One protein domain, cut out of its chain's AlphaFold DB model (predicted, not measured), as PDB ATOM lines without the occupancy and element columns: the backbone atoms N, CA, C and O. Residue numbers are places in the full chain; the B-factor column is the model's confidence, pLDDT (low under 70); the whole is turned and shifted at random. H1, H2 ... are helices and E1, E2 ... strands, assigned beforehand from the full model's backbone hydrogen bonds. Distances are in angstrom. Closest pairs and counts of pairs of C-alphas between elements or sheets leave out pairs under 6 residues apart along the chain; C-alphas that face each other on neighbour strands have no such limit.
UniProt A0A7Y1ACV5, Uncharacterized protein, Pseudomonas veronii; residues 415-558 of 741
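What this domain is: This is residues 415 to 558 of the 741 residues of an uncharacterized protein of Pseudomonas veronii (UniProt A0A7Y1ACV5). A small antiparallel sheet of four strands, E1 to E4, has the helix H3 along one face; H4 packs on H3, and beyond it the short parallel pair E5 and E6 packs on H4. At the sheet's E1 edge the long helix H1 passes by, grazing the sheet with residues 425 to 433, while the short H2 sits close to E1; residues 415 to 421 of H1 stick out. The printed part has 144 residues with four named helices and six named strands, in the order H1 H2 E1 E2 E3 E4 H3 E5 H4 E6, and its class is mixed, helices and strands. The whole is compact, with a radius of gyration of the C-alphas of 15.9 A, and flat, spanning 47 by 47 by 25 A.

Where its parts are: The sheet holds E1, residues 478 to 480, E2, 483 to 485, E3, 492 to 498 and 16.6 A long, and E4, 501 to 504 and 10.0 A long. H3, residues 509 to 521, is 17.9 A long, and H4, 535 to 548, is 19.7 A. E5 is residues 526 to 528 and E6 is 551 to 553, ending at C-alpha 553 (156.793, 131.818, 149.292). H1, residues 415 to 441, begins at C-alpha 415 (171.109, 140.755, 112.909) and is 40.1 A long; H2 is residues 458 to 465.

How they stand to each other: E1 to E4 form a meander, each strand the antiparallel neighbour of the one before, with E1 and E4 as edge strands. N 478 and O 485 are 2.9 A apart, N 484 and O 494 3.0 A, and N 495 and O 503 2.8 A, each within hydrogen-bond range. H3 is on the sheet at a height of 9.7 A, over E3, along the strands at 23 degrees on the local plane. H3 and H4 touch at a steep tilt of 49 degrees, the same way, closest at the C-alphas of Ala 512 and Leu 541, 5.0 A. E5, H4 and E6 form a strand-helix-strand unit, two parallel neighbour strands with a helix between, with a right-handed crossover; N 553 and O 527 are 2.8 A apart, within hydrogen-bond range. H1 and H2 only just touch, with 3 pairs of C-alphas within 8 A, made by residues 436 to 439 of H1 alone; the closest C-alphas are those of Ala 436 and Ala 463, 5.4 A. H1 and H4 are apart. In H2, H3 and H4 every O i to N i+4 pair is within hydrogen-bond range; in H1, 20 of 23 are.

The domain as a whole: The C-alphas farthest apart are those of Ser 441 and Ser 558, 47.8 A. The printed part has no cut. The links H1 to H2 and H2 to E1 are long. The mean pLDDT of the printed part is 72.4; residues 415 to 449, 466 to 478 and 486 to 491 are under 70.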
ATOM      1  N   PHE A 415     171.392 139.323 112.990       38.56
ATOM      2  CA  PHE A 415     171.109 140.755 112.909       38.56
ATOM      3  C   PHE A 415     169.853 141.019 112.073       38.56
ATOM      4  O   PHE A 415     168.993 141.796 112.487       38.56
ATOM      5  N   LYS A 416     169.678 140.321 110.940       40.84
ATOM      6  CA  LYS A 416     168.405 140.343 110.201       40.84
ATOM      7  C   LYS A 416     167.258 139.778 111.031       40.84
ATOM      8  O   LYS A 416     166.176 140.337 110.948       40.84
ATOM      9  N   ALA A 417     167.470 138.750 111.852       41.81
ATOM     10  CA  ALA A 417     166.461 138.228 112.767       41.81
ATOM     11  C   ALA A 417     166.076 139.286 113.802       41.81
ATOM     12  O   ALA A 417     164.911 139.641 113.845       41.81
ATOM     13  N   LEU A 418     167.027 139.891 114.520       41.88
ATOM     14  CA  LEU A 418     166.773 140.962 115.494       41.88
ATOM     15  C   LEU A 418     166.077 142.188 114.876       41.88
ATOM     16  O   LEU A 418     165.167 142.751 115.479       41.88
ATOM     17  N   VAL A 419     166.464 142.602 113.665       37.16
ATOM     18  CA  VAL A 419     165.839 143.739 112.962       37.16
ATOM     19  C   VAL A 419     164.467 143.369 112.385       37.16
ATOM     20  O   VAL A 419     163.545 144.186 112.434       37.16
ATOM     21  N   ASN A 420     164.278 142.149 111.877       42.00
ATOM     22  CA  ASN A 420     162.973 141.649 111.429       42.00
ATOM     23  C   ASN A 420     162.035 141.407 112.616       42.00
ATOM     24  O   ASN A 420     160.852 141.698 112.514       42.00
ATOM     25  N   GLU A 421     162.549 140.950 113.750       43.22
ATOM     26  CA  GLU A 421     161.835 140.768 115.008       43.22
ATOM     27  C   GLU A 421     161.423 142.132 115.563       43.22
ATOM     28  O   GLU A 421     160.229 142.394 115.660       43.22
ATOM     29  N   GLN A 422     162.351 143.076 115.772       43.25
ATOM     30  CA  GLN A 422     162.012 144.444 116.187       43.25
ATOM     31  C   GLN A 422     161.052 145.157 115.224       43.25
ATOM     32  O   GLN A 422     160.200 145.922 115.685       43.25
ATOM     33  N   SER A 423     161.148 144.943 113.907       44.03
ATOM     34  CA  SER A 423     160.241 145.578 112.938       44.03
ATOM     35  C   SER A 423     158.886 144.873 112.820       44.03
ATOM     36  O   SER A 423     157.876 145.563 112.685       44.03
ATOM     37  N   THR A 424     158.823 143.547 112.976       52.72
ATOM     38  CA  THR A 424     157.570 142.771 113.063       52.72
ATOM     39  C   THR A 424     156.846 143.082 114.367       52.72
ATOM     40  O   THR A 424     155.671 143.434 114.338       52.72
ATOM     41  N   ILE A 425     157.561 143.089 115.496       48.41
ATOM     42  CA  ILE A 425     157.090 143.621 116.778       48.41
ATOM     43  C   ILE A 425     156.585 145.048 116.556       48.41
ATOM     44  O   ILE A 425     155.423 145.321 116.820       48.41
ATOM     45  N   SER A 426     157.373 145.959 115.976       49.25
ATOM     46  CA  SER A 426     156.927 147.343 115.731       49.25
ATOM     47  C   SER A 426     155.687 147.455 114.827       49.25
ATOM     48  O   SER A 426     154.892 148.379 115.017       49.25
ATOM     49  N   ALA A 427     155.485 146.531 113.884       57.22
ATOM     50  CA  ALA A 427     154.285 146.450 113.054       57.22
ATOM     51  C   ALA A 427     153.069 145.950 113.858       57.22
ATOM     52  O   ALA A 427     152.062 146.657 113.931       57.22
ATOM     53  N   SER A 428     153.181 144.815 114.552       54.16
ATOM     54  CA  SER A 428     152.122 144.270 115.415       54.16
ATOM     55  C   SER A 428     151.760 145.229 116.554       54.16
ATOM     56  O   SER A 428     150.589 145.477 116.824       54.16
ATOM     57  N   LEU A 429     152.750 145.894 117.154       55.28
ATOM     58  CA  LEU A 429     152.569 146.947 118.156       55.28
ATOM     59  C   LEU A 429     151.854 148.188 117.600       55.28
ATOM     60  O   LEU A 429     151.145 148.877 118.343       55.28
ATOM     61  N   LYS A 430     152.035 148.503 116.312       57.44
ATOM     62  CA  LYS A 430     151.329 149.591 115.621       57.44
ATOM     63  C   LYS A 430     149.873 149.205 115.349       57.44
ATOM     64  O   LYS A 430     148.995 150.032 115.597       57.44
ATOM     65  N   GLU A 431     149.606 147.966 114.934       58.81
ATOM     66  CA  GLU A 431     148.240 147.437 114.828       58.81
ATOM     67  C   GLU A 431     147.531 147.383 116.182       58.81
ATOM     68  O   GLU A 431     146.422 147.900 116.306       58.81
ATOM     69  N   PHE A 432     148.178 146.855 117.223       54.50
ATOM     70  CA  PHE A 432     147.653 146.831 118.589       54.50
ATOM     71  C   PHE A 432     147.307 148.245 119.079       54.50
ATOM     72  O   PHE A 432     146.209 148.482 119.586       54.50
ATOM     73  N   LYS A 433     148.177 149.241 118.836       58.34
ATOM     74  CA  LYS A 433     147.866 150.659 119.111       58.34
ATOM     75  C   LYS A 433     146.690 151.199 118.293       58.34
ATOM     76  O   LYS A 433     146.035 152.130 118.756       58.34
ATOM     77  N   GLN A 434     146.413 150.663 117.107       60.00
ATOM     78  CA  GLN A 434     145.270 151.058 116.281       60.00
ATOM     79  C   GLN A 434     143.967 150.407 116.779       60.00
ATOM     80  O   GLN A 434     142.981 151.118 116.978       60.00
ATOM     81  N   ARG A 435     143.985 149.106 117.111       55.97
ATOM     82  CA  ARG A 435     142.864 148.377 117.741       55.97
ATOM     83  C   ARG A 435     142.493 148.995 119.102       55.97
ATOM     84  O   ARG A 435     141.351 149.401 119.305       55.97
ATOM     85  N   ALA A 436     143.476 149.224 119.976       52.31
ATOM     86  CA  ALA A 436     143.291 149.855 121.291       52.31
ATOM     87  C   ALA A 436     142.919 151.356 121.243       52.31
ATOM     88  O   ALA A 436     142.576 151.944 122.269       52.31
ATOM     89  N   ARG A 437     142.985 152.009 120.072       54.44
ATOM     90  CA  ARG A 437     142.417 153.354 119.864       54.44
ATOM     91  C   ARG A 437     140.943 153.304 119.471       54.44
ATOM     92  O   ARG A 437     140.210 154.210 119.852       54.44
ATOM     93  N   ALA A 438     140.498 152.260 118.770       54.69
ATOM     94  CA  ALA A 438     139.099 152.108 118.370       54.69
ATOM     95  C   ALA A 438     138.160 151.865 119.571       54.69
ATOM     96  O   ALA A 438     137.039 152.379 119.583       54.69
ATOM     97  N   SER A 439     138.620 151.158 120.613       52.56
ATOM     98  CA  SER A 439     137.825 150.877 121.825       52.56
ATOM     99  C   SER A 439     137.490 152.118 122.670       52.56
ATOM    100  O   SER A 439     136.490 152.113 123.387       52.56
ATOM    101  N   ARG A 440     138.264 153.207 122.546       51.94
ATOM    102  CA  ARG A 440     138.119 154.462 123.320       51.94
ATOM    103  C   ARG A 440     136.905 155.328 122.948       51.94
ATOM    104  O   ARG A 440     136.769 156.436 123.451       51.94
ATOM    105  N   SER A 441     136.047 154.846 122.057       47.19
ATOM    106  CA  SER A 441     134.902 155.571 121.487       47.19
ATOM    107  C   SER A 441     133.587 155.409 122.265       47.19
ATOM    108  O   SER A 441     132.559 155.929 121.836       47.19
ATOM    109  N   LYS A 442     133.585 154.679 123.390       46.59
ATOM    110  CA  LYS A 442     132.374 154.351 124.166       46.59
ATOM    111  C   LYS A 442     132.251 155.217 125.434       46.59
ATOM    112  O   LYS A 442     133.277 155.566 126.016       46.59
ATOM    113  N   PRO A 443     131.020 155.569 125.864       46.09
ATOM    114  CA  PRO A 443     130.790 156.418 127.032       46.09
ATOM    115  C   PRO A 443     131.222 155.748 128.345       46.09
ATOM    116  O   PRO A 443     131.441 154.537 128.402       46.09
ATOM    117  N   HIS A 444     131.329 156.568 129.394       40.78
ATOM    118  CA  HIS A 444     131.768 156.182 130.735       40.78
ATOM    119  C   HIS A 444     130.999 154.955 131.260       40.78
ATOM    120  O   HIS A 444     129.769 154.922 131.240       40.78
ATOM    121  N   ARG A 445     131.741 153.939 131.709       47.44
ATOM    122  CA  ARG A 445     131.221 152.697 132.296       47.44
ATOM    123  C   ARG A 445     131.486 152.689 133.807       47.44
ATOM    124  O   ARG A 445     132.467 153.302 134.227       47.44
ATOM    125  N   PRO A 446     130.651 152.010 134.616       48.44
ATOM    126  CA  PRO A 446     130.963 151.777 136.026       48.44
ATOM    127  C   PRO A 446     132.270 150.984 136.161       48.44
ATOM    128  O   PRO A 446     132.587 150.192 135.275       48.44
ATOM    129  N   TYR A 447     132.993 151.194 137.268       52.41
ATOM    130  CA  TYR A 447     134.296 150.580 137.562       52.41
ATOM    131  C   TYR A 447     134.341 149.089 137.209       52.41
ATOM    132  O   TYR A 447     133.723 148.260 137.886       52.41
ATOM    133  N   THR A 448     135.092 148.731 136.168       58.22
ATOM    134  CA  THR A 448     135.211 147.334 135.761       58.22
ATOM    135  C   THR A 448     136.177 146.596 136.683       58.22
ATOM    136  O   THR A 448     137.128 147.153 137.236       58.22
ATOM    137  N   ARG A 449     135.957 145.292 136.858       63.00
ATOM    138  CA  ARG A 449     136.872 144.445 137.622       63.00
ATOM    139  C   ARG A 449     138.236 144.373 136.918       63.00
ATOM    140  O   ARG A 449     138.344 143.840 135.818       63.00
ATOM    141  N   PHE A 450     139.284 144.872 137.579       71.56
ATOM    142  CA  PHE A 450     140.674 144.481 137.323       71.56
ATOM    143  C   PHE A 450     140.858 143.015 137.758       71.56
ATOM    144  O   PHE A 450     141.106 142.712 138.921       71.56
ATOM    145  N   ALA A 451     140.508 142.127 136.849       76.00
ATOM    146  CA  ALA A 451     140.757 140.692 136.756       76.00
ATOM    147  C   ALA A 451     140.294 140.310 135.343       76.00
ATOM    148  O   ALA A 451     139.524 141.075 134.748       76.00
ATOM    149  N   TYR A 452     140.734 139.177 134.810       77.44
ATOM    150  CA  TYR A 452     140.196 138.682 133.540       77.44
ATOM    151  C   TYR A 452     138.674 138.476 133.621       77.44
ATOM    152  O   TYR A 452     138.135 138.158 134.683       77.44
ATOM    153  N   LEU A 453     137.981 138.722 132.509       80.69
ATOM    154  CA  LEU A 453     136.656 138.148 132.269       80.69
ATOM    155  C   LEU A 453     136.821 136.734 131.698       80.69
ATOM    156  O   LEU A 453     137.895 136.384 131.206       80.69
ATOM    157  N   ASP A 454     135.749 135.948 131.735       77.62
ATOM    158  CA  ASP A 454     135.713 134.624 131.115       77.62
ATOM    159  C   ASP A 454     136.099 134.726 129.621       77.62
ATOM    160  O   ASP A 454     135.666 135.648 128.925       77.62
ATOM    161  N   ASP A 455     136.964 133.816 129.164       76.94
ATOM    162  CA  ASP A 455     137.565 133.755 127.817       76.94
ATOM    163  C   ASP A 455     138.341 135.010 127.330       76.94
ATOM    164  O   ASP A 455     138.734 135.085 126.165       76.94
ATOM    165  N   GLU A 456     138.619 135.998 128.190       76.75
ATOM    166  CA  GLU A 456     139.290 137.244 127.790       76.75
ATOM    167  C   GLU A 456     140.809 137.077 127.601       76.75
ATOM    168  O   GLU A 456     141.534 136.666 128.510       76.75
ATOM    169  N   THR A 457     141.342 137.484 126.444       75.94
ATOM    170  CA  THR A 457     142.799 137.490 126.219       75.94
ATOM    171  C   THR A 457     143.497 138.648 126.945       75.94
ATOM    172  O   THR A 457     142.912 139.697 127.208       75.94
ATOM    173  N   THR A 458     144.804 138.533 127.213       75.31
ATOM    174  CA  THR A 458     145.599 139.630 127.809       75.31
ATOM    175  C   THR A 458     145.598 140.906 126.962       75.31
ATOM    176  O   THR A 458     145.633 142.010 127.510       75.31
ATOM    177  N   GLU A 459     145.501 140.791 125.635       74.12
ATOM    178  CA  GLU A 459     145.355 141.953 124.753       74.12
ATOM    179  C   GLU A 459     143.999 142.651 124.943       74.12
ATOM    180  O   GLU A 459     143.951 143.885 124.990       74.12
ATOM    181  N   GLU A 460     142.915 141.893 125.114       75.38
ATOM    182  CA  GLU A 460     141.568 142.414 125.371       75.38
ATOM    183  C   GLU A 460     141.432 142.981 126.784       75.38
ATOM    184  O   GLU A 460     140.958 144.108 126.929       75.38
ATOM    185  N   PHE A 461     141.965 142.293 127.798       77.50
ATOM    186  CA  PHE A 461     142.063 142.787 129.170       77.50
ATOM    187  C   PHE A 461     142.788 144.139 129.222       77.50
ATOM    188  O   PHE A 461     142.281 145.119 129.780       77.50
ATOM    189  N   ILE A 462     143.948 144.251 128.567       73.25
ATOM    190  CA  ILE A 462     144.687 145.515 128.477       73.25
ATOM    191  C   ILE A 462     143.910 146.551 127.656       73.25
ATOM    192  O   ILE A 462     143.907 147.723 128.030       73.25
ATOM    193  N   ALA A 463     143.221 146.171 126.575       70.56
ATOM    194  CA  ALA A 463     142.397 147.091 125.788       70.56
ATOM    195  C   ALA A 463     141.170 147.612 126.560       70.56
ATOM    196  O   ALA A 463     140.810 148.780 126.388       70.56
ATOM    197  N   ARG A 464     140.571 146.787 127.429       72.69
ATOM    198  CA  ARG A 464     139.485 147.131 128.354       72.69
ATOM    199  C   ARG A 464     139.985 148.074 129.441       72.69
ATOM    200  O   ARG A 464     139.483 149.192 129.548       72.69
ATOM    201  N   MET A 465     141.035 147.692 130.168       70.06
ATOM    202  CA  MET A 465     141.607 148.543 131.215       70.06
ATOM    203  C   MET A 465     142.213 149.846 130.654       70.06
ATOM    204  O   MET A 465     142.213 150.853 131.347       70.06
ATOM    205  N   ARG A 466     142.654 149.901 129.384       64.56
ATOM    206  CA  ARG A 466     143.119 151.136 128.699       64.56
ATOM    207  C   ARG A 466     142.025 152.165 128.380       64.56
ATOM    208  O   ARG A 466     142.371 153.267 127.919       64.56
ATOM    209  N   VAL A 467     140.748 151.821 128.568       58.09
ATOM    210  CA  VAL A 467     139.614 152.766 128.528       58.09
ATOM    211  C   VAL A 467     139.397 153.415 129.902       58.09
ATOM    212  O   VAL A 467     138.945 154.555 129.968       58.09
ATOM    213  N   GLU A 468     139.791 152.751 130.991       55.97
ATOM    214  CA  GLU A 468     139.705 153.286 132.351       55.97
ATOM    215  C   GLU A 468     140.990 154.041 132.723       55.97
ATOM    216  O   GLU A 468     142.084 153.486 132.769       55.97
ATOM    217  N   SER A 469     140.877 155.334 133.026       46.22
ATOM    218  CA  SER A 469     142.023 156.212 133.320       46.22
ATOM    219  C   SER A 469     142.749 155.914 134.644       46.22
ATOM    220  O   SER A 469     143.763 156.547 134.943       46.22
ATOM    221  N   VAL A 470     142.236 154.974 135.443       44.75
ATOM    222  CA  VAL A 470     142.625 154.756 136.843       44.75
ATOM    223  C   VAL A 470     143.809 153.788 136.975       44.75
ATOM    224  O   VAL A 470     144.760 154.075 137.705       44.75
ATOM    225  N   MET A 471     143.810 152.669 136.243       56.72
ATOM    226  CA  MET A 471     144.781 151.583 136.452       56.72
ATOM    227  C   MET A 471     145.972 151.674 135.497       56.72
ATOM    228  O   MET A 471     145.821 151.628 134.279       56.72
ATOM    229  N   ASN A 472     147.176 151.817 136.063       55.47
ATOM    230  CA  ASN A 472     148.351 152.322 135.341       55.47
ATOM    231  C   ASN A 472     149.472 151.305 135.059       55.47
ATOM    232  O   ASN A 472     150.307 151.607 134.214       55.47
ATOM    233  N   ALA A 473     149.539 150.150 135.733       62.19
ATOM    234  CA  ALA A 473     150.675 149.224 135.596       62.19
ATOM    235  C   ALA A 473     150.719 148.559 134.204       62.19
ATOM    236  O   ALA A 473     151.453 149.003 133.326       62.19
ATOM    237  N   LEU A 474     149.878 147.550 133.952       63.12
ATOM    238  CA  LEU A 474     149.825 146.853 132.655       63.12
ATOM    239  C   LEU A 474     149.461 147.773 131.477       63.12
ATOM    240  O   LEU A 474     149.992 147.625 130.378       63.12
ATOM    241  N   THR A 475     148.578 148.752 131.690       60.62
ATOM    242  CA  THR A 475     148.042 149.602 130.611       60.62
ATOM    243  C   THR A 475     149.101 150.489 129.949       60.62
ATOM    244  O   THR A 475     148.952 150.833 128.772       60.62
ATOM    245  N   ARG A 476     150.191 150.823 130.655       61.62
ATOM    246  CA  ARG A 476     151.345 151.577 130.128       61.62
ATOM    247  C   ARG A 476     152.289 150.753 129.253       61.62
ATOM    248  O   ARG A 476     153.188 151.330 128.647       61.62
ATOM    249  N   HIS A 477     152.089 149.445 129.170       68.44
ATOM    250  CA  HIS A 477     152.968 148.521 128.465       68.44
ATOM    251  C   HIS A 477     152.240 147.844 127.297       68.44
ATOM    252  O   HIS A 477     151.083 148.154 126.998       68.44
ATOM    253  N   GLN A 478     152.956 147.004 126.557       69.44
ATOM    254  CA  GLN A 478     152.494 146.434 125.298       69.44
ATOM    255  C   GLN A 478     152.608 144.921 125.336       69.44
ATOM    256  O   GLN A 478     153.705 144.389 125.242       69.44
ATOM    257  N   TYR A 479     151.486 144.231 125.464       71.88
ATOM    258  CA  TYR A 479     151.483 142.780 125.362       71.88
ATOM    259  C   TYR A 479     151.469 142.358 123.890       71.88
ATOM    260  O   TYR A 479     150.849 143.035 123.067       71.88
ATOM    261  N   LEU A 480     152.200 141.292 123.570       70.56
ATOM    262  CA  LEU A 480     152.241 140.677 122.248       70.56
ATOM    263  C   LEU A 480     152.541 139.182 122.419       70.56
ATOM    264  O   LEU A 480     153.587 138.815 122.960       70.56
ATOM    265  N   ASN A 481     151.636 138.328 121.942       74.00
ATOM    266  CA  ASN A 481     151.670 136.874 122.139       74.00
ATOM    267  C   ASN A 481     151.730 136.495 123.634       74.00
ATOM    268  O   ASN A 481     150.703 136.526 124.300       74.00
ATOM    269  N   ASN A 482     152.920 136.182 124.163       78.75
ATOM    270  CA  ASN A 482     153.151 135.840 125.573       78.75
ATOM    271  C   ASN A 482     154.115 136.802 126.300       78.75
ATOM    272  O   ASN A 482     154.385 136.609 127.487       78.75
ATOM    273  N   THR A 483     154.659 137.818 125.624       81.19
ATOM    274  CA  THR A 483     155.630 138.753 126.217       81.19
ATOM    275  C   THR A 483     154.989 140.122 126.456       81.19
ATOM    276  O   THR A 483     154.332 140.676 125.569       81.19
ATOM    277  N   LEU A 484     155.254 140.729 127.618       80.69
ATOM    278  CA  LEU A 484     155.035 142.158 127.829       80.69
ATOM    279  C   LEU A 484     156.273 142.976 127.424       80.69
ATOM    280  O   LEU A 484     157.367 142.781 127.944       80.69
ATOM    281  N   TYR A 485     156.080 143.948 126.540       77.25
ATOM    282  CA  TYR A 485     157.085 144.888 126.058       77.25
ATOM    283  C   TYR A 485     156.921 146.278 126.673       77.25
ATOM    284  O   TYR A 485     155.815 146.801 126.861       77.25
ATOM    285  N   SER A 486     158.052 146.943 126.882       68.56
ATOM    286  CA  SER A 486     158.092 148.330 127.331       68.56
ATOM    287  C   SER A 486     157.612 149.291 126.238       68.56
ATOM    288  O   SER A 486     158.258 149.463 125.196       68.56
ATOM    289  N   ASP A 487     156.504 150.006 126.483       62.59
ATOM    290  CA  ASP A 487     156.050 151.053 125.553       62.59
ATOM    291  C   ASP A 487     157.069 152.215 125.451       62.59
ATOM    292  O   ASP A 487     157.084 152.951 124.464       62.59
ATOM    293  N   PHE A 488     157.999 152.293 126.410       61.53
ATOM    294  CA  PHE A 488     159.102 153.242 126.461       61.53
ATOM    295  C   PHE A 488     160.320 152.837 125.593       61.53
ATOM    296  O   PHE A 488     160.620 153.544 124.636       61.53
ATOM    297  N   ASN A 489     160.991 151.707 125.873       62.34
ATOM    298  CA  ASN A 489     162.256 151.308 125.212       62.34
ATOM    299  C   ASN A 489     162.179 150.014 124.374       62.34
ATOM    300  O   ASN A 489     163.210 149.519 123.932       62.34
ATOM    301  N   LYS A 490     160.980 149.455 124.164       67.31
ATOM    302  CA  LYS A 490     160.707 148.288 123.293       67.31
ATOM    303  C   LYS A 490     161.410 146.975 123.678       67.31
ATOM    304  O   LYS A 490     161.315 146.015 122.924       67.31
ATOM    305  N   ARG A 491     162.045 146.890 124.851       68.81
ATOM    306  CA  ARG A 491     162.604 145.635 125.388       68.81
ATOM    307  C   ARG A 491     161.509 144.746 125.992       68.81
ATOM    308  O   ARG A 491     160.545 145.277 126.558       68.81
ATOM    309  N   GLU A 492     161.685 143.424 125.909       82.81
ATOM    310  CA  GLU A 492     160.886 142.431 126.647       82.81
ATOM    311  C   GLU A 492     161.062 142.658 128.161       82.81
ATOM    312  O   GLU A 492     162.191 142.747 128.639       82.81
ATOM    313  N   MET A 493     159.972 142.809 128.915       84.44
ATOM    314  CA  MET A 493     159.971 143.081 130.364       84.44
ATOM    315  C   MET A 493     159.833 141.790 131.175       84.44
ATOM    316  O   MET A 493     160.563 141.572 132.139       84.44
ATOM    317  N   TRP A 494     158.906 140.934 130.748       90.06
ATOM    318  CA  TRP A 494     158.683 139.576 131.236       90.06
ATOM    319  C   TRP A 494     157.875 138.785 130.199       90.06
ATOM    320  O   TRP A 494     157.266 139.368 129.293       90.06
ATOM    321  N   LYS A 495     157.864 137.459 130.341       90.00
ATOM    322  CA  LYS A 495     157.279 136.515 129.385       90.00
ATOM    323  C   LYS A 495     156.544 135.381 130.093       90.00
ATOM    324  O   LYS A 495     157.112 134.713 130.949       90.00
ATOM    325  N   ARG A 496     155.282 135.149 129.732       85.50
ATOM    326  CA  ARG A 496     154.473 134.025 130.224       85.50
ATOM    327  C   ARG A 496     154.940 132.732 129.542       85.50
ATOM    328  O   ARG A 496     154.878 132.623 128.315       85.50
ATOM    329  N   LYS A 497     155.441 131.772 130.320       86.75
ATOM    330  CA  LYS A 497     155.916 130.460 129.838       86.75
ATOM    331  C   LYS A 497     154.749 129.483 129.724       86.75
ATOM    332  O   LYS A 497     154.510 128.927 128.657       86.75
ATOM    333  N   SER A 498     153.989 129.362 130.806       82.50
ATOM    334  CA  SER A 498     152.758 128.579 130.919       82.50
ATOM    335  C   SER A 498     151.720 129.376 131.725       82.50
ATOM    336  O   SER A 498     151.904 130.569 131.967       82.50
ATOM    337  N   GLU A 499     150.589 128.778 132.105       77.19
ATOM    338  CA  GLU A 499     149.472 129.521 132.707       77.19
ATOM    339  C   GLU A 499     149.876 130.311 133.968       77.19
ATOM    340  O   GLU A 499     149.547 131.496 134.083       77.19
ATOM    341  N   ASN A 500     150.656 129.691 134.854       82.00
ATOM    342  CA  ASN A 500     151.073 130.261 136.141       82.00
ATOM    343  C   ASN A 500     152.592 130.494 136.251       82.00
ATOM    344  O   ASN A 500     153.098 130.795 137.327       82.00
ATOM    345  N   GLU A 501     153.319 130.397 135.138       89.31
ATOM    346  CA  GLU A 501     154.781 130.479 135.087       89.31
ATOM    347  C   GLU A 501     155.231 131.677 134.244       89.31
ATOM    348  O   GLU A 501     154.812 131.848 133.093       89.31
ATOM    349  N   TYR A 502     156.117 132.498 134.806       91.25
ATOM    350  CA  TYR A 502     156.543 133.758 134.209       91.25
ATOM    351  C   TYR A 502     158.055 133.947 134.342       91.25
ATOM    352  O   TYR A 502     158.617 133.870 135.430       91.25
ATOM    353  N   GLU A 503     158.708 134.250 133.226       91.56
ATOM    354  CA  GLU A 503     160.125 134.600 133.147       91.56
ATOM    355  C   GLU A 503     160.283 136.120 133.203       91.56
ATOM    356  O   GLU A 503     159.692 136.852 132.409       91.56
ATOM    357  N   MET A 504     161.081 136.601 134.153       89.12
ATOM    358  CA  MET A 504     161.320 138.021 134.395       89.12
ATOM    359  C   MET A 504     162.616 138.460 133.705       89.12
ATOM    360  O   MET A 504     163.677 137.909 133.980       89.12
ATOM    361  N   LEU A 505     162.534 139.449 132.809       85.62
ATOM    362  CA  LEU A 505     163.604 139.766 131.849       85.62
ATOM    363  C   LEU A 505     164.328 141.096 132.136       85.62
ATOM    364  O   LEU A 505     165.298 141.427 131.455       85.62
ATOM    365  N   GLN A 506     163.887 141.878 133.130       82.38
ATOM    366  CA  GLN A 506     164.539 143.134 133.536       82.38
ATOM    367  C   GLN A 506     164.425 143.384 135.050       82.38
ATOM    368  O   GLN A 506     163.326 143.337 135.599       82.38
ATOM    369  N   SER A 507     165.514 143.788 135.714       81.44
ATOM    370  CA  SER A 507     165.561 144.072 137.163       81.44
ATOM    371  C   SER A 507     164.947 145.418 137.600       81.44
ATOM    372  O   SER A 507     165.303 145.952 138.645       81.44
ATOM    373  N   ASN A 508     164.008 145.998 136.837       83.56
ATOM    374  CA  ASN A 508     163.414 147.305 137.166       83.56
ATOM    375  C   ASN A 508     161.976 147.234 137.702       83.56
ATOM    376  O   ASN A 508     161.170 146.383 137.318       83.56
ATOM    377  N   LYS A 509     161.635 148.241 138.515       82.88
ATOM    378  CA  LYS A 509     160.333 148.406 139.172       82.88
ATOM    379  C   LYS A 509     159.130 148.380 138.224       82.88
ATOM    380  O   LYS A 509     158.096 147.840 138.585       82.88
ATOM    381  N   SER A 510     159.247 148.900 136.997       81.50
ATOM    382  CA  SER A 510     158.133 148.874 136.029       81.50
ATOM    383  C   SER A 510     157.845 147.455 135.524       81.50
ATOM    384  O   SER A 510     156.694 147.099 135.272       81.50
ATOM    385  N   SER A 511     158.887 146.634 135.388       85.00
ATOM    386  CA  SER A 511     158.762 145.221 135.018       85.00
ATOM    387  C   SER A 511     158.162 144.413 136.167       85.00
ATOM    388  O   SER A 511     157.214 143.669 135.942       85.00
ATOM    389  N   ALA A 512     158.602 144.659 137.405       88.62
ATOM    390  CA  ALA A 512     158.039 144.012 138.588       88.62
ATOM    391  C   ALA A 512     156.565 144.394 138.825       88.62
ATOM    392  O   ALA A 512     155.711 143.515 138.923       88.62
ATOM    393  N   ASP A 513     156.238 145.692 138.816       86.62
ATOM    394  CA  ASP A 513     154.870 146.198 139.001       86.62
ATOM    395  C   ASP A 513     153.906 145.653 137.938       86.62
ATOM    396  O   ASP A 513     152.746 145.371 138.234       86.62
ATOM    397  N   SER A 514     154.368 145.489 136.695       87.12
ATOM    398  CA  SER A 514     153.543 144.935 135.620       87.12
ATOM    399  C   SER A 514     153.402 143.411 135.679       87.12
ATOM    400  O   SER A 514     152.322 142.918 135.360       87.12
ATOM    401  N   LEU A 515     154.425 142.669 136.122       90.19
ATOM    402  CA  LEU A 515     154.329 141.217 136.302       90.19
ATOM    403  C   LEU A 515     153.402 140.863 137.470       90.19
ATOM    404  O   LEU A 515     152.477 140.072 137.306       90.19
ATOM    405  N   ILE A 516     153.571 141.512 138.624       89.25
ATOM    406  CA  ILE A 516     152.663 141.325 139.763       89.25
ATOM    407  C   ILE A 516     151.229 141.738 139.388       89.25
ATOM    408  O   ILE A 516     150.274 141.050 139.746       89.25
ATOM    409  N   ALA A 517     151.054 142.793 138.585       84.88
ATOM    410  CA  ALA A 517     149.739 143.170 138.072       84.88
ATOM    411  C   ALA A 517     149.119 142.140 137.110       84.88
ATOM    412  O   ALA A 517     147.897 142.002 137.110       84.88
ATOM    413  N   GLN A 518     149.916 141.395 136.336       86.12
ATOM    414  CA  GLN A 518     149.427 140.246 135.565       86.12
ATOM    415  C   GLN A 518     149.003 139.098 136.489       86.12
ATOM    416  O   GLN A 518     147.912 138.561 136.326       86.12
ATOM    417  N   ILE A 519     149.838 138.753 137.471       87.75
ATOM    418  CA  ILE A 519     149.607 137.643 138.407       87.75
ATOM    419  C   ILE A 519     148.313 137.860 139.209       87.75
ATOM    420  O   ILE A 519     147.467 136.967 139.253       87.75
ATOM    421  N   VAL A 520     148.092 139.070 139.741       84.06
ATOM    422  CA  VAL A 520     146.837 139.407 140.438       84.06
ATOM    423  C   VAL A 520     145.643 139.447 139.481       84.06
ATOM    424  O   VAL A 520     144.569 138.965 139.838       84.06
ATOM    425  N   ALA A 521     145.802 139.968 138.256       81.31
ATOM    426  CA  ALA A 521     144.717 139.961 137.268       81.31
ATOM    427  C   ALA A 521     144.265 138.532 136.913       81.31
ATOM    428  O   ALA A 521     143.063 138.303 136.773       81.31
ATOM    429  N   SER A 522     145.212 137.591 136.814       81.69
ATOM    430  CA  SER A 522     144.989 136.155 136.589       81.69
ATOM    431  C   SER A 522     144.427 135.390 137.793       81.69
ATOM    432  O   SER A 522     144.204 134.193 137.672       81.69
ATOM    433  N   GLY A 523     144.166 136.040 138.930       79.62
ATOM    434  CA  GLY A 523     143.539 135.386 140.081       79.62
ATOM    435  C   GLY A 523     144.504 134.697 141.049       79.62
ATOM    436  O   GLY A 523     144.038 134.015 141.955       79.62
ATOM    437  N   ASN A 524     145.815 134.947 140.949       85.62
ATOM    438  CA  ASN A 524     146.818 134.436 141.894       85.62
ATOM    439  C   ASN A 524     147.134 135.459 143.006       85.62
ATOM    440  O   ASN A 524     147.050 136.673 142.797       85.62
ATOM    441  N   ASP A 525     147.424 134.968 144.209       83.56
ATOM    442  CA  ASP A 525     147.821 135.712 145.424       83.56
ATOM    443  C   ASP A 525     149.220 135.325 145.906       83.56
ATOM    444  O   ASP A 525     149.838 136.076 146.653       83.56
ATOM    445  N   GLN A 526     149.723 134.170 145.479       89.25
ATOM    446  CA  GLN A 526     150.991 133.601 145.917       89.25
ATOM    447  C   GLN A 526     151.955 133.478 144.735       89.25
ATOM    448  O   GLN A 526     151.557 133.103 143.630       89.25
ATOM    449  N   ILE A 527     153.231 133.785 144.971       92.69
ATOM    450  CA  ILE A 527     154.330 133.566 144.022       92.69
ATOM    451  C   ILE A 527     155.484 132.821 144.692       92.69
ATOM    452  O   ILE A 527     155.684 132.918 145.901       92.69
ATOM    453  N   GLU A 528     156.279 132.126 143.888       93.25
ATOM    454  CA  GLU A 528     157.527 131.481 144.295       93.25
ATOM    455  C   GLU A 528     158.634 131.861 143.301       93.25
ATOM    456  O   GLU A 528     158.381 132.022 142.104       93.25
ATOM    457  N   PHE A 529     159.866 132.040 143.785       91.62
ATOM    458  CA  PHE A 529     161.014 132.356 142.934       91.62
ATOM    459  C   PHE A 529     161.750 131.075 142.525       91.62
ATOM    460  O   PHE A 529     162.520 130.518 143.303       91.62
ATOM    461  N   VAL A 530     161.536 130.637 141.283       85.06
ATOM    462  CA  VAL A 530     162.143 129.425 140.708       85.06
ATOM    463  C   VAL A 530     163.277 129.791 139.739       85.06
ATOM    464  O   VAL A 530     163.175 130.764 138.994       85.06
ATOM    465  N   GLY A 531     164.352 128.994 139.724       80.12
ATOM    466  CA  GLY A 531     165.504 129.164 138.829       80.12
ATOM    467  C   GLY A 531     166.720 129.820 139.494       80.12
ATOM    468  O   GLY A 531     166.885 129.773 140.712       80.12
ATOM    469  N   THR A 532     167.612 130.404 138.689       82.06
ATOM    470  CA  THR A 532     168.842 131.054 139.175       82.06
ATOM    471  C   THR A 532     168.512 132.311 139.983       82.06
ATOM    472  O   THR A 532     167.902 133.246 139.464       82.06
ATOM    473  N   ALA A 533     168.952 132.366 141.242       79.75
ATOM    474  CA  ALA A 533     168.710 133.512 142.116       79.75
ATOM    475  C   ALA A 533     169.360 134.803 141.576       79.75
ATOM    476  O   ALA A 533     170.564 134.855 141.325       79.75
ATOM    477  N   CYS A 534     168.560 135.863 141.450       85.12
ATOM    478  CA  CYS A 534     169.005 137.207 141.085       85.12
ATOM    479  C   CYS A 534     168.476 138.209 142.128       85.12
ATOM    480  O   CYS A 534     167.295 138.572 142.067       85.12
ATOM    481  N   PRO A 535     169.316 138.670 143.079       85.69
ATOM    482  CA  PRO A 535     168.863 139.485 144.207       85.69
ATOM    483  C   PRO A 535     168.136 140.777 143.811       85.69
ATOM    484  O   PRO A 535     167.158 141.135 144.460       85.69
ATOM    485  N   GLU A 536     168.551 141.451 142.731       85.44
ATOM    486  CA  GLU A 536     167.877 142.667 142.246       85.44
ATOM    487  C   GLU A 536     166.439 142.392 141.785       85.44
ATOM    488  O   GLU A 536     165.510 143.109 142.161       85.44
ATOM    489  N   ILE A 537     166.248 141.338 140.982       88.38
ATOM    490  CA  ILE A 537     164.931 140.929 140.480       88.38
ATOM    491  C   ILE A 537     164.042 140.497 141.647       88.38
ATOM    492  O   ILE A 537     162.903 140.951 141.743       88.38
ATOM    493  N   GLN A 538     164.567 139.668 142.552       90.62
ATOM    494  CA  GLN A 538     163.831 139.175 143.717       90.62
ATOM    495  C   GLN A 538     163.418 140.324 144.650       90.62
ATOM    496  O   GLN A 538     162.266 140.369 145.078       90.62
ATOM    497  N   ALA A 539     164.295 141.306 144.883       89.94
ATOM    498  CA  ALA A 539     163.978 142.493 145.676       89.94
ATOM    499  C   ALA A 539     162.878 143.360 145.035       89.94
ATOM    500  O   ALA A 539     161.931 143.755 145.715       89.94
ATOM    501  N   GLN A 540     162.952 143.632 143.725       90.62
ATOM    502  CA  GLN A 540     161.914 144.413 143.036       90.62
ATOM    503  C   GLN A 540     160.573 143.670 142.966       90.62
ATOM    504  O   GLN A 540     159.526 144.293 143.155       90.62
ATOM    505  N   LEU A 541     160.587 142.352 142.735       91.06
ATOM    506  CA  LEU A 541     159.379 141.523 142.758       91.06
ATOM    507  C   LEU A 541     158.765 141.455 144.155       91.06
ATOM    508  O   LEU A 541     157.556 141.621 144.266       91.06
ATOM    509  N   TYR A 542     159.566 141.313 145.214       92.44
ATOM    510  CA  TYR A 542     159.088 141.370 146.598       92.44
ATOM    511  C   TYR A 542     158.443 142.729 146.921       92.44
ATOM    512  O   TYR A 542     157.302 142.780 147.377       92.44
ATOM    513  N   LEU A 543     159.105 143.845 146.589       89.44
ATOM    514  CA  LEU A 543     158.545 145.192 146.781       89.44
ATOM    515  C   LEU A 543     157.254 145.420 145.981       89.44
ATOM    516  O   LEU A 543     156.397 146.191 146.408       89.44
ATOM    517  N   ALA A 544     157.106 144.811 144.801       88.06
ATOM    518  CA  ALA A 544     155.872 144.864 144.014       88.06
ATOM    519  C   ALA A 544     154.770 143.954 144.582       88.06
ATOM    520  O   ALA A 544     153.618 144.379 144.656       88.06
ATOM    521  N   ALA A 545     155.124 142.753 145.044       88.06
ATOM    522  CA  ALA A 545     154.213 141.788 145.649       88.06
ATOM    523  C   ALA A 545     153.597 142.333 146.949       88.06
ATOM    524  O   ALA A 545     152.374 142.413 147.065       88.06
ATOM    525  N   MET A 546     154.428 142.854 147.860       85.25
ATOM    526  CA  MET A 546     153.975 143.478 149.110       85.25
ATOM    527  C   MET A 546     153.013 144.653 148.863       85.25
ATOM    528  O   MET A 546     151.974 144.750 149.513       85.25
ATOM    529  N   ARG A 547     153.290 145.515 147.868       78.12
ATOM    530  CA  ARG A 547     152.385 146.618 147.474       78.12
ATOM    531  C   ARG A 547     151.065 146.143 146.854       78.12
ATOM    532  O   ARG A 547     150.091 146.895 146.861       78.12
ATOM    533  N   ALA A 548     151.024 144.935 146.299       77.81
ATOM    534  CA  ALA A 548     149.845 144.367 145.652       77.81
ATOM    535  C   ALA A 548     148.968 143.507 146.580       77.81
ATOM    536  O   ALA A 548     147.828 143.226 146.209       77.81
ATOM    537  N   GLY A 549     149.478 143.103 147.750       77.38
ATOM    538  CA  GLY A 549     148.860 142.063 148.580       77.38
ATOM    539  C   GLY A 549     149.117 140.655 148.032       77.38
ATOM    540  O   GLY A 549     148.193 139.851 147.961       77.38
ATOM    541  N   VAL A 550     150.347 140.394 147.577       85.88
ATOM    542  CA  VAL A 550     150.809 139.093 147.068       85.88
ATOM    543  C   VAL A 550     151.887 138.535 147.997       85.88
ATOM    544  O   VAL A 550     152.857 139.223 148.318       85.88
ATOM    545  N   GLU A 551     151.718 137.287 148.418       88.69
ATOM    546  CA  GLU A 551     152.645 136.546 149.275       88.69
ATOM    547  C   GLU A 551     153.791 135.953 148.441       88.69
ATOM    548  O   GLU A 551     153.571 135.374 147.375       88.69
ATOM    549  N   VAL A 552     155.026 136.067 148.939       92.12
ATOM    550  CA  VAL A 552     156.219 135.481 148.310       92.12
ATOM    551  C   VAL A 552     156.678 134.279 149.131       92.12
ATOM    552  O   VAL A 552     157.268 134.438 150.199       92.12
ATOM    553  N   LYS A 553     156.406 133.071 148.636       92.31
ATOM    554  CA  LYS A 553     156.793 131.818 149.292       92.31
ATOM    555  C   LYS A 553     158.278 131.527 149.133       92.31
ATOM    556  O   LYS A 553     158.909 131.937 148.160       92.31
ATOM    557  N   ASN A 554     158.810 130.777 150.098       85.75
ATOM    558  CA  ASN A 554     160.172 130.231 150.105       85.75
ATOM    559  C   ASN A 554     161.288 131.284 149.914       85.75
ATOM    560  O   ASN A 554     162.404 130.956 149.511       85.75
ATOM    561  N   TYR A 555     161.006 132.548 150.248       88.56
ATOM    562  CA  TYR A 555     161.933 133.673 150.149       88.56
ATOM    563  C   TYR A 555     162.090 134.372 151.502       88.56
ATOM    564  O   TYR A 555     161.111 134.815 152.098       88.56
ATOM    565  N   THR A 556     163.335 134.521 151.957       88.25
ATOM    566  CA  THR A 556     163.673 135.275 153.171       88.25
ATOM    567  C   THR A 556     164.197 136.660 152.771       88.25
ATOM    568  O   THR A 556     165.352 136.760 152.348       88.25
ATOM    569  N   PRO A 557     163.390 137.735 152.862       87.88
ATOM    570  CA  PRO A 557     163.848 139.091 152.565       87.88
ATOM    571  C   PRO A 557     164.872 139.569 153.607       87.88
ATOM    572  O   PRO A 557     164.842 139.160 154.769       87.88
ATOM    573  N   SER A 558     165.769 140.478 153.213       89.56
ATOM    574  CA  SER A 558     166.661 141.139 154.173       89.56
ATOM    575  C   SER A 558     165.888 142.157 155.032       89.56
ATOM    576  O   SER A 558     164.910 142.733 154.549       89.56
TER     577      SER A 558